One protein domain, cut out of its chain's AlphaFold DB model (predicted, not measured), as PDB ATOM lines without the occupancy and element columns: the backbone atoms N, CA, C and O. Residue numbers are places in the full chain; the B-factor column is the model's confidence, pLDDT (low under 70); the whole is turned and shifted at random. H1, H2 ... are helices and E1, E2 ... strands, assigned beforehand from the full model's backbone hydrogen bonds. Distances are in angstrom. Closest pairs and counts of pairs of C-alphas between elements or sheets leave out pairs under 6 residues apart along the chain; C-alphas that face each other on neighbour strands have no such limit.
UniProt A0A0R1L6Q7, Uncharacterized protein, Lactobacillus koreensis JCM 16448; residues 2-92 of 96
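Overview. This is residues 2 to 92 of the 96 residues of an uncharacterized protein of Lactobacillus koreensis JCM 16448 (UniProt A0A0R1L6Q7). One very long helix, H1, makes the length of the rod, and its residues 2 to 26 stick out as a free arm. After H1 the backbone folds back, and a small head of two short helices, H2 and H3, and a two-stranded hairpin, E1 and E2, packs beside H1 residues 31 to 45. The printed part has 91 residues, in the order H1, H2, H3, E1, E2; the sheet, E1 - E2, is antiparallel and the class is mostly helix. The whole is extended, with a radius of gyration of the C-alphas of 20.9 A and spans of 76 by 19 by 17 A.

Arrangement. H1, residues 2 to 53, only just touches H2, residues 61 to 64, with 3 pairs of C-alphas within 8 A; the closest are Val 42 and Leu 64, 7.3 A apart. H1 only just touches H3, residues 71 to 79, also with 3 pairs, opposite ways at a steep tilt of 63 degrees; the closest C-alphas are Met 34 and Ala 77, 6.7 A apart. E1, residues 82 to 85, and E2, residues 88 to 91, form an antiparallel hairpin, with N 83 and O 90 within hydrogen-bond range at 2.8 A. The closest C-alphas of H1 and E2 are Gln 39 and Val 89, 5.7 A apart. H3 and E2 are apart. Every O i to N i+4 pair is within hydrogen-bond range in H3, and 46 of 48 in H1; H2 is too short for such a pair.

Along the chain. H1 begins at C-alpha 2 (303.110, 250.561, 285.601) and runs 75.7 A to C-alpha 53 (228.101, 242.195, 280.265). H2 is 5.0 A long, H3 12.3 A, E1 9.6 A and E2 9.8 A, ending at C-alpha 91 (254.570, 242.087, 292.391).

Size, cuts and confidence. The two C-alphas farthest apart, Thr 2 and His 54, are 76.2 A apart. The printed part has no cut, and no link is long. Only residue 26 has a pLDDT under 70.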
ATOM      1  N   THR A   2     303.856 251.096 284.437       87.88
ATOM      2  CA  THR A   2     303.110 250.561 285.601       87.88
ATOM      3  C   THR A   2     302.236 251.588 286.329       87.88
ATOM      4  O   THR A   2     301.090 251.295 286.646       87.88
ATOM      5  N   ILE A   3     302.734 252.812 286.529       92.94
ATOM      6  CA  ILE A   3     301.979 253.902 287.178       92.94
ATOM      7  C   ILE A   3     300.703 254.246 286.393       92.94
ATOM      8  O   ILE A   3     299.657 254.496 286.980       92.94
ATOM      9  N   VAL A   4     300.761 254.193 285.059       94.62
ATOM     10  CA  VAL A   4     299.602 254.464 284.196       94.62
ATOM     11  C   VAL A   4     298.532 253.382 284.373       94.62
ATOM     12  O   VAL A   4     297.367 253.704 284.579       94.62
ATOM     13  N   LEU A   5     298.927 252.104 284.376       92.12
ATOM     14  CA  LEU A   5     298.006 250.986 284.618       92.12
ATOM     15  C   LEU A   5     297.386 251.032 286.022       92.12
ATOM     16  O   LEU A   5     296.208 250.715 286.190       92.12
ATOM     17  N   PHE A   6     298.157 251.469 287.018       92.38
ATOM     18  CA  PHE A   6     297.677 251.647 288.385       92.38
ATOM     19  C   PHE A   6     296.577 252.717 288.463       92.38
ATOM     20  O   PHE A   6     295.511 252.468 289.022       92.38
ATOM     21  N   ILE A   7     296.786 253.869 287.822       94.00
ATOM     22  CA  ILE A   7     295.797 254.955 287.785       94.00
ATOM     23  C   ILE A   7     294.533 254.530 287.023       94.00
ATOM     24  O   ILE A   7     293.429 254.767 287.509       94.00
ATOM     25  N   ILE A   8     294.666 253.855 285.874       93.06
ATOM     26  CA  ILE A   8     293.509 253.335 285.121       93.06
ATOM     27  C   ILE A   8     292.688 252.372 285.992       93.06
ATOM     28  O   ILE A   8     291.463 252.467 286.028       93.06
ATOM     29  N   SER A   9     293.352 251.494 286.748       88.25
ATOM     30  CA  SER A   9     292.682 250.547 287.649       88.25
ATOM     31  C   SER A   9     291.897 251.254 288.763       88.25
ATOM     32  O   SER A   9     290.771 250.857 289.064       88.25
ATOM     33  N   LEU A  10     292.441 252.340 289.332       92.00
ATOM     34  CA  LEU A  10     291.744 253.166 290.328       92.00
ATOM     35  C   LEU A  10     290.523 253.888 289.741       92.00
ATOM     36  O   LEU A  10     289.469 253.923 290.371       92.00
ATOM     37  N   LEU A  11     290.635 254.427 288.524       90.81
ATOM     38  CA  LEU A  11     289.518 255.093 287.845       90.81
ATOM     39  C   LEU A  11     288.369 254.118 287.546       90.81
ATOM     40  O   LEU A  11     287.202 254.436 287.780       90.81
ATOM     41  N   VAL A  12     288.695 252.911 287.081       87.56
ATOM     42  CA  VAL A  12     287.721 251.844 286.805       87.56
ATOM     43  C   VAL A  12     286.984 251.434 288.088       87.56
ATOM     44  O   VAL A  12     285.754 251.354 288.082       87.56
ATOM     45  N   LEU A  13     287.701 251.287 289.210       84.69
ATOM     46  CA  LEU A  13     287.124 250.984 290.529       84.69
ATOM     47  C   LEU A  13     286.137 252.045 291.045       84.69
ATOM     48  O   LEU A  13     285.234 251.699 291.800       84.69
ATOM     49  N   ILE A  14     286.270 253.308 290.638       83.94
ATOM     50  CA  ILE A  14     285.344 254.388 291.021       83.94
ATOM     51  C   ILE A  14     284.084 254.384 290.136       83.94
ATOM     52  O   ILE A  14     282.978 254.642 290.614       83.94
ATOM     53  N   ILE A  15     284.222 254.069 288.845       80.19
ATOM     54  CA  ILE A  15     283.124 254.146 287.867       80.19
ATOM     55  C   ILE A  15     282.187 252.927 287.951       80.19
ATOM     56  O   ILE A  15     280.967 253.092 287.926       80.19
ATOM     57  N   LEU A  16     282.725 251.710 288.098       78.94
ATOM     58  CA  LEU A  16     281.945 250.463 288.205       78.94
ATOM     59  C   LEU A  16     280.837 250.472 289.278       78.94
ATOM     60  O   LEU A  16     279.701 250.125 288.941       78.94
ATOM     61  N   PRO A  17     281.095 250.856 290.547       75.19
ATOM     62  CA  PRO A  17     280.052 250.865 291.572       75.19
ATOM     63  C   PRO A  17     278.952 251.883 291.255       75.19
ATOM     64  O   PRO A  17     277.770 251.605 291.464       75.19
ATOM     65  N   ASN A  18     279.317 253.026 290.671       76.44
ATOM     66  CA  ASN A  18     278.362 254.055 290.271       76.44
ATOM     67  C   ASN A  18     277.475 253.587 289.095       76.44
ATOM     68  O   ASN A  18     276.266 253.819 289.095       76.44
ATOM     69  N   LEU A  19     278.037 252.841 288.136       78.31
ATOM     70  CA  LEU A  19     277.281 252.240 287.029       78.31
ATOM     71  C   LEU A  19     276.310 251.149 287.501       78.31
ATOM     72  O   LEU A  19     275.160 251.114 287.056       78.31
ATOM     73  N   ASN A  20     276.737 250.278 288.419       74.12
ATOM     74  CA  ASN A  20     275.871 249.228 288.959       74.12
ATOM     75  C   ASN A  20     274.681 249.805 289.740       74.12
ATOM     76  O   ASN A  20     273.553 249.347 289.545       74.12
ATOM     77  N   GLY A  21     274.897 250.839 290.561       73.44
ATOM     78  CA  GLY A  21     273.813 251.517 291.280       73.44
ATOM     79  C   GLY A  21     272.803 252.189 290.340       73.44
ATOM     80  O   GLY A  21     271.591 252.068 290.529       73.44
ATOM     81  N   GLN A  22     273.279 252.837 289.272       73.62
ATOM     82  CA  GLN A  22     272.406 253.435 288.253       73.62
ATOM     83  C   GLN A  22     271.608 252.378 287.478       73.62
ATOM     84  O   GLN A  22     270.411 252.559 287.248       73.62
ATOM     85  N   ARG A  23     272.229 251.238 287.149       76.88
ATOM     86  CA  ARG A  23     271.555 250.100 286.505       76.88
ATOM     87  C   ARG A  23     270.433 249.533 287.377       76.88
ATOM     88  O   ARG A  23     269.335 249.316 286.872       76.88
ATOM     89  N   GLN A  24     270.679 249.334 288.671       73.69
ATOM     90  CA  GLN A  24     269.662 248.850 289.614       73.69
ATOM     91  C   GLN A  24     268.495 249.835 289.752       73.69
ATOM     92  O   GLN A  24     267.332 249.428 289.752       73.69
ATOM     93  N   ARG A  25     268.780 251.142 289.802       74.06
ATOM     94  CA  ARG A  25     267.741 252.182 289.841       74.06
ATOM     95  C   ARG A  25     266.886 252.188 288.576       74.06
ATOM     96  O   ARG A  25     265.663 252.243 288.677       74.06
ATOM     97  N   ALA A  26     267.512 252.091 287.402       69.19
ATOM     98  CA  ALA A  26     266.804 252.004 286.126       69.19
ATOM     99  C   ALA A  26     265.910 250.757 286.058       69.19
ATOM    100  O   ALA A  26     264.760 250.851 285.637       69.19
ATOM    101  N   GLN A  27     266.395 249.611 286.551       71.19
ATOM    102  CA  GLN A  27     265.592 248.390 286.673       71.19
ATOM    103  C   GLN A  27     264.394 248.578 287.617       71.19
ATOM    104  O   GLN A  27     263.300 248.119 287.306       71.19
ATOM    105  N   GLY A  28     264.562 249.280 288.742       71.62
ATOM    106  CA  GLY A  28     263.463 249.596 289.662       71.62
ATOM    107  C   GLY A  28     262.393 250.505 289.046       71.62
ATOM    108  O   GLY A  28     261.203 250.226 289.173       71.62
ATOM    109  N   ILE A  29     262.807 251.560 288.336       75.12
ATOM    110  CA  ILE A  29     261.890 252.480 287.638       75.12
ATOM    111  C   ILE A  29     261.123 251.741 286.534       75.12
ATOM    112  O   ILE A  29     259.904 251.880 286.441       75.12
ATOM    113  N   HIS A  30     261.820 250.924 285.738       74.69
ATOM    114  CA  HIS A  30     261.209 250.117 284.682       74.69
ATOM    115  C   HIS A  30     260.129 249.176 285.241       74.69
ATOM    116  O   HIS A  30     259.018 249.144 284.717       74.69
ATOM    117  N   ARG A  31     260.408 248.509 286.369       74.31
ATOM    118  CA  ARG A  31     259.452 247.613 287.045       74.31
ATOM    119  C   ARG A  31     258.189 248.320 287.537       74.31
ATOM    120  O   ARG A  31     257.075 247.827 287.351       74.31
ATOM    121  N   GLY A  32     258.343 249.490 288.160       78.88
ATOM    122  CA  GLY A  32     257.202 250.289 288.616       78.88
ATOM    123  C   GLY A  32     256.332 250.758 287.447       78.88
ATOM    124  O   GLY A  32     255.111 250.630 287.491       78.88
ATOM    125  N   ALA A  33     256.964 251.221 286.367       83.69
ATOM    126  CA  ALA A  33     256.258 251.625 285.156       83.69
ATOM    127  C   ALA A  33     255.496 250.455 284.513       83.69
ATOM    128  O   ALA A  33     254.334 250.615 284.140       83.69
ATOM    129  N   MET A  34     256.110 249.270 284.437       83.25
ATOM    130  CA  MET A  34     255.473 248.080 283.875       83.25
ATOM    131  C   MET A  34     254.242 247.645 284.683       83.25
ATOM    132  O   MET A  34     253.214 247.305 284.100       83.25
ATOM    133  N   THR A  35     254.307 247.737 286.014       87.06
ATOM    134  CA  THR A  35     253.159 247.473 286.901       87.06
ATOM    135  C   THR A  35     251.988 248.404 286.582       87.06
ATOM    136  O   THR A  35     250.867 247.937 286.382       87.06
ATOM    137  N   THR A  36     252.252 249.706 286.448       88.06
ATOM    138  CA  THR A  36     251.232 250.705 286.092       88.06
ATOM    139  C   THR A  36     250.624 250.444 284.716       88.06
ATOM    140  O   THR A  36     249.408 250.541 284.554       88.06
ATOM    141  N   VAL A  37     251.441 250.079 283.724       88.19
ATOM    142  CA  VAL A  37     250.956 249.764 282.370       88.19
ATOM    143  C   VAL A  37     250.034 248.549 282.398       88.19
ATOM    144  O   VAL A  37     248.917 248.631 281.892       88.19
ATOM    145  N   VAL A  38     250.460 247.442 283.012       88.56
ATOM    146  CA  VAL A  38     249.637 246.225 283.094       88.56
ATOM    147  C   VAL A  38     248.351 246.502 283.876       88.56
ATOM    148  O   VAL A  38     247.289 246.059 283.446       88.56
ATOM    149  N   GLN A  39     248.405 247.287 284.958       88.69
ATOM    150  CA  GLN A  39     247.209 247.659 285.719       88.69
ATOM    151  C   GLN A  39     246.236 248.492 284.881       88.69
ATOM    152  O   GLN A  39     245.040 248.218 284.896       88.69
ATOM    153  N   GLY A  40     246.730 249.457 284.102       91.25
ATOM    154  CA  GLY A  40     245.889 250.235 283.191       91.25
ATOM    155  C   GLY A  40     245.178 249.353 282.161       91.25
ATOM    156  O   GLY A  40     243.998 249.551 281.887       91.25
ATOM    157  N   GLN A  41     245.862 248.328 281.649       89.19
ATOM    158  CA  GLN A  41     245.276 247.363 280.713       89.19
ATOM    159  C   GLN A  41     244.252 246.432 281.377       89.19
ATOM    160  O   GLN A  41     243.241 246.092 280.763       89.19
ATOM    161  N   VAL A  42     244.473 246.047 282.638       89.94
ATOM    162  CA  VAL A  42     243.489 245.305 283.442       89.94
ATOM    163  C   VAL A  42     242.220 246.136 283.637       89.94
ATOM    164  O   VAL A  42     241.126 245.627 283.400       89.94
ATOM    165  N   THR A  43     242.365 247.407 284.015       89.69
ATOM    166  CA  THR A  43     241.236 248.328 284.194       89.69
ATOM    167  C   THR A  43     240.469 248.518 282.886       89.69
ATOM    168  O   THR A  43     239.263 248.301 282.862       89.69
ATOM    169  N   ALA A  44     241.164 248.792 281.776       88.00
ATOM    170  CA  ALA A  44     240.531 248.954 280.465       88.00
ATOM    171  C   ALA A  44     239.739 247.707 280.026       88.00
ATOM    172  O   ALA A  44     238.648 247.820 279.474       88.00
ATOM    173  N   TYR A  45     240.261 246.505 280.294       88.88
ATOM    174  CA  TYR A  45     239.536 245.266 280.014       88.88
ATOM    175  C   TYR A  45     238.265 245.124 280.862       88.88
ATOM    176  O   TYR A  45     237.239 244.668 280.358       88.88
ATOM    177  N   ILE A  46     238.322 245.489 282.145       87.88
ATOM    178  CA  ILE A  46     237.155 245.440 283.037       87.88
ATOM    179  C   ILE A  46     236.093 246.423 282.571       87.88
ATOM    180  O   ILE A  46     234.932 246.033 282.502       87.88
ATOM    181  N   ASP A  47     236.481 247.645 282.221       87.88
ATOM    182  CA  ASP A  47     235.548 248.679 281.779       87.88
ATOM    183  C   ASP A  47     234.807 248.246 280.504       87.88
ATOM    184  O   ASP A  47     233.574 248.271 280.468       87.88
ATOM    185  N   ASP A  48     235.533 247.732 279.504       86.88
ATOM    186  CA  ASP A  48     234.947 247.189 278.268       86.88
ATOM    187  C   ASP A  48     233.989 246.014 278.549       86.88
ATOM    188  O   ASP A  48     232.908 245.901 277.954       86.88
ATOM    189  N   TYR A  49     234.376 245.121 279.464       87.44
ATOM    190  CA  TYR A  49     233.586 243.939 279.802       87.44
ATOM    191  C   TYR A  49     232.332 244.305 280.602       87.44
ATOM    192  O   TYR A  49     231.250 243.795 280.325       87.44
ATOM    193  N   VAL A  50     232.436 245.211 281.575       88.88
ATOM    194  CA  VAL A  50     231.299 245.673 282.383       88.88
ATOM    195  C   VAL A  50     230.306 246.443 281.517       88.88
ATOM    196  O   VAL A  50     229.102 246.229 281.664       88.88
ATOM    197  N   ALA A  51     230.782 247.266 280.578       84.62
ATOM    198  CA  ALA A  51     229.921 247.973 279.631       84.62
ATOM    199  C   ALA A  51     229.080 247.018 278.764       84.62
ATOM    200  O   ALA A  51     227.963 247.359 278.383       84.62
ATOM    201  N   THR A  52     229.595 245.817 278.481       84.50
ATOM    202  CA  THR A  52     228.942 244.837 277.601       84.50
ATOM    203  C   THR A  52     228.131 243.785 278.368       84.50
ATOM    204  O   THR A  52     227.091 243.329 277.897       84.50
ATOM    205  N   ASN A  53     228.603 243.367 279.543       79.75
ATOM    206  CA  ASN A  53     228.101 242.195 280.265       79.75
ATOM    207  C   ASN A  53     227.539 242.515 281.659       79.75
ATOM    208  O   ASN A  53     227.016 241.610 282.307       79.75
ATOM    209  N   HIS A  54     227.666 243.758 282.137       82.62
ATOM    210  CA  HIS A  54     227.196 244.231 283.447       82.62
ATOM    211  C   HIS A  54     227.710 243.435 284.665       82.62
ATOM    212  O   HIS A  54     227.125 243.496 285.745       82.62
ATOM    213  N   VAL A  55     228.818 242.701 284.517       79.81
ATOM    214  CA  VAL A  55     229.459 241.923 285.590       79.81
ATOM    215  C   VAL A  55     230.972 242.117 285.564       79.81
ATOM    216  O   VAL A  55     231.565 242.249 284.495       79.81
ATOM    217  N   THR A  56     231.617 242.114 286.731       78.12
ATOM    218  CA  THR A  56     233.077 242.256 286.832       78.12
ATOM    219  C   THR A  56     233.769 240.932 286.486       78.12
ATOM    220  O   THR A  56     233.528 239.926 287.161       78.12
ATOM    221  N   PRO A  57     234.637 240.885 285.460       80.50
ATOM    222  CA  PRO A  57     235.323 239.656 285.081       80.50
ATOM    223  C   PRO A  57     236.515 239.366 286.001       80.50
ATOM    224  O   PRO A  57     237.127 240.273 286.555       80.50
ATOM    225  N   ASN A  58     236.913 238.092 286.086       82.69
ATOM    226  CA  ASN A  58     238.248 237.724 286.565       82.69
ATOM    227  C   ASN A  58     239.260 237.882 285.416       82.69
ATOM    228  O   ASN A  58     239.118 237.219 284.373       82.69
ATOM    229  N   VAL A  59     240.247 238.759 285.594       84.62
ATOM    230  CA  VAL A  59     241.254 239.101 284.584       84.62
ATOM    231  C   VAL A  59     242.488 238.214 284.725       84.62
ATOM    232  O   VAL A  59     243.043 238.040 285.802       84.62
ATOM    233  N   THR A  60     242.950 237.663 283.603       86.25
ATOM    234  CA  THR A  60     244.183 236.870 283.524       86.25
ATOM    235  C   THR A  60     245.025 237.341 282.347       86.25
ATOM    236  O   THR A  60     244.493 237.871 281.369       86.25
ATOM    237  N   TYR A  61     246.339 237.091 282.381       83.69
ATOM    238  CA  TYR A  61     247.219 237.436 281.257       83.69
ATOM    239  C   TYR A  61     246.741 236.844 279.925       83.69
ATOM    240  O   TYR A  61     246.879 237.494 278.896       83.69
ATOM    241  N   ALA A  62     246.128 235.656 279.932       83.44
ATOM    242  CA  ALA A  62     245.582 235.037 278.725       83.44
ATOM    243  C   ALA A  62     244.459 235.870 278.082       83.44
ATOM    244  O   ALA A  62     244.387 235.942 276.862       83.44
ATOM    245  N   LYS A  63     243.622 236.533 278.892       83.75
ATOM    246  CA  LYS A  63     242.534 237.407 278.414       83.75
ATOM    247  C   LYS A  63     243.030 238.769 277.930       83.75
ATOM    248  O   LYS A  63     242.402 239.377 277.073       83.75
ATOM    249  N   LEU A  64     244.149 239.237 278.483       83.69
ATOM    250  CA  LEU A  64     244.774 240.499 278.081       83.69
ATOM    251  C   LEU A  64     245.657 240.345 276.837       83.69
ATOM    252  O   LEU A  64     245.823 241.301 276.082       83.69
ATOM    253  N   THR A  65     246.216 239.152 276.614       84.88
ATOM    254  CA  THR A  65     247.108 238.878 275.482       84.88
ATOM    255  C   THR A  65     246.363 239.069 274.160       84.88
ATOM    256  O   THR A  65     245.306 238.482 273.941       84.88
ATOM    257  N   GLY A  66     246.926 239.879 273.265       82.25
ATOM    258  CA  GLY A  66     246.361 240.188 271.952       82.25
ATOM    259  C   GLY A  66     245.817 241.611 271.886       82.25
ATOM    260  O   GLY A  66     246.433 242.456 271.245       82.25
ATOM    261  N   LYS A  67     244.680 241.882 272.543       82.69
ATOM    262  CA  LYS A  67     244.001 243.191 272.457       82.69
ATOM    263  C   LYS A  67     244.573 244.247 273.414       82.69
ATOM    264  O   LYS A  67     244.587 245.418 273.056       82.69
ATOM    265  N   TYR A  68     245.051 243.849 274.595       85.00
ATOM    266  CA  TYR A  68     245.474 244.783 275.653       85.00
ATOM    267  C   TYR A  68     246.969 244.680 275.990       85.00
ATOM    268  O   TYR A  68     247.584 245.658 276.404       85.00
ATOM    269  N   LEU A  69     247.580 243.510 275.793       87.50
ATOM    270  CA  LEU A  69     249.013 243.282 275.982       87.50
ATOM    271  C   LEU A  69     249.598 242.476 274.822       87.50
ATOM    272  O   LEU A  69     249.009 241.495 274.361       87.50
ATOM    273  N   THR A  70     250.801 242.843 274.391       89.12
ATOM    274  CA  THR A  70     251.588 242.053 273.437       89.12
ATOM    275  C   THR A  70     252.254 240.862 274.127       89.12
ATOM    276  O   THR A  70     252.450 240.845 275.345       89.12
ATOM    277  N   ALA A  71     252.663 239.859 273.344       88.00
ATOM    278  CA  ALA A  71     253.382 238.700 273.872       88.00
ATOM    279  C   ALA A  71     254.675 239.098 274.610       88.00
ATOM    280  O   ALA A  71     255.010 238.499 275.633       88.00
ATOM    281  N   ASP A  72     255.371 240.128 274.130       86.38
ATOM    282  CA  ASP A  72     256.603 240.607 274.755       86.38
ATOM    283  C   ASP A  72     256.328 241.365 276.054       86.38
ATOM    284  O   ASP A  72     257.041 241.167 277.032       86.38
ATOM    285  N   GLN A  73     255.239 242.136 276.131       83.06
ATOM    286  CA  GLN A  73     254.804 242.754 277.388       83.06
ATOM    287  C   GLN A  73     254.429 241.701 278.436       83.06
ATOM    288  O   GLN A  73     254.796 241.834 279.601       83.06
ATOM    289  N   VAL A  74     253.762 240.615 278.033       87.62
ATOM    290  CA  VAL A  74     253.446 239.501 278.943       87.62
ATOM    291  C   VAL A  74     254.718 238.802 279.425       87.62
ATOM    292  O   VAL A  74     254.817 238.460 280.604       87.62
ATOM    293  N   LYS A  75     255.708 238.597 278.547       87.81
ATOM    294  CA  LYS A  75     257.010 238.032 278.935       87.81
ATOM    295  C   LYS A  75     257.749 238.946 279.911       87.81
ATOM    296  O   LYS A  75     258.208 238.452 280.934       87.81
ATOM    297  N   SER A  76     257.820 240.247 279.632       84.06
ATOM    298  CA  SER A  76     258.473 241.227 280.508       84.06
ATOM    299  C   SER A  76     257.791 241.312 281.872       84.06
ATOM    300  O   SER A  76     258.466 241.235 282.891       84.06
ATOM    301  N   ALA A  77     256.456 241.358 281.914       86.12
ATOM    302  CA  ALA A  77     255.705 241.378 283.169       86.12
ATOM    303  C   ALA A  77     255.965 240.122 284.018       86.12
ATOM    304  O   ALA A  77     256.195 240.214 285.222       86.12
ATOM    305  N   LYS A  78     255.997 238.940 283.387       86.44
ATOM    306  CA  LYS A  78     256.334 237.682 284.068       86.44
ATOM    307  C   LYS A  78     257.787 237.638 284.537       86.44
ATOM    308  O   LYS A  78     258.040 237.178 285.643       86.44
ATOM    309  N   ALA A  79     258.724 238.126 283.723       85.06
ATOM    310  CA  ALA A  79     260.141 238.209 284.080       85.06
ATOM    311  C   ALA A  79     260.396 239.165 285.258       85.06
ATOM    312  O   ALA A  79     261.382 239.015 285.974       85.06
ATOM    313  N   GLU A  80     259.502 240.128 285.477       82.62
ATOM    314  CA  GLU A  80     259.526 241.052 286.614       82.62
ATOM    315  C   GLU A  80     258.718 240.571 287.834       82.62
ATOM    316  O   GLU A  80     258.634 241.294 288.831       82.62
ATOM    317  N   GLY A  81     258.138 239.366 287.773       84.62
ATOM    318  CA  GLY A  81     257.380 238.765 288.875       84.62
ATOM    319  C   GLY A  81     255.981 239.356 289.076       84.62
ATOM    320  O   GLY A  81     255.430 239.274 290.173       84.62
ATOM    321  N   LEU A  82     255.397 239.981 288.049       86.06
ATOM    322  CA  LEU A  82     254.060 240.571 288.131       86.06
ATOM    323  C   LEU A  82     252.976 239.502 287.977       86.06
ATOM    324  O   LEU A  82     252.922 238.777 286.978       86.06
ATOM    325  N   VAL A  83     252.050 239.457 288.929       86.00
ATOM    326  CA  VAL A  83     250.935 238.507 288.983       86.00
ATOM    327  C   VAL A  83     249.631 239.280 289.136       86.00
ATOM    328  O   VAL A  83     249.567 240.259 289.871       86.00
ATOM    329  N   ILE A  84     248.591 238.853 288.424       85.00
ATOM    330  CA  ILE A  84     247.258 239.454 288.530       85.00
ATOM    331  C   ILE A  84     246.478 238.651 289.571       85.00
ATOM    332  O   ILE A  84     246.196 237.472 289.346       85.00
ATOM    333  N   ASP A  85     246.153 239.273 290.701       81.44
ATOM    334  CA  ASP A  85     245.350 238.695 291.781       81.44
ATOM    335  C   ASP A  85     244.136 239.588 292.033       81.44
ATOM    336  O   ASP A  85     244.284 240.774 292.313       81.44
ATOM    337  N   LYS A  86     242.927 239.026 291.918       78.06
ATOM    338  CA  LYS A  86     241.656 239.758 292.086       78.06
ATOM    339  C   LYS A  86     241.600 241.078 291.297       78.06
ATOM    340  O   LYS A  86     241.105 242.076 291.805       78.06
ATOM    341  N   ASN A  87     242.082 241.064 290.053       81.31
ATOM    342  CA  ASN A  87     242.141 242.227 289.155       81.31
ATOM    343  C   ASN A  87     243.111 243.347 289.576       81.31
ATOM    344  O   ASN A  87     243.100 244.431 288.991       81.31
ATOM    345  N   GLU A  88     243.991 243.074 290.531       83.31
ATOM    346  CA  GLU A  88     245.110 243.942 290.873       83.31
ATOM    347  C   GLU A  88     246.420 243.297 290.432       83.31
ATOM    348  O   GLU A  88     246.653 242.100 290.623       83.31
ATOM    349  N   VAL A  89     247.299 244.098 289.841       85.38
ATOM    350  CA  VAL A  89     248.649 243.675 289.486       85.38
ATOM    351  C   VAL A  89     249.526 243.804 290.720       85.38
ATOM    352  O   VAL A  89     249.843 244.904 291.170       85.38
ATOM    353  N   LYS A  90     249.939 242.664 291.266       84.12
ATOM    354  CA  LYS A  90     250.843 242.580 292.408       84.12
ATOM    355  C   LYS A  90     252.193 242.069 291.955       84.12
ATOM    356  O   LYS A  90     252.298 241.152 291.146       84.12
ATOM    357  N   GLN A  91     253.238 242.641 292.526       77.25
ATOM    358  CA  GLN A  91     254.570 242.087 292.391       77.25
ATOM    359  C   GLN A  91     254.754 240.999 293.445       77.25
ATOM    360  O   GLN A  91     254.695 241.278 294.644       77.25
ATOM    361  N   VAL A  92     255.009 239.769 293.007       71.25
ATOM    362  CA  VAL A  92     255.562 238.752 293.897       71.25
ATOM    363  C   VAL A  92     257.031 239.109 294.056       71.25
ATOM    364  O   VAL A  92     257.821 238.984 293.122       71.25
TER     365      VAL A  92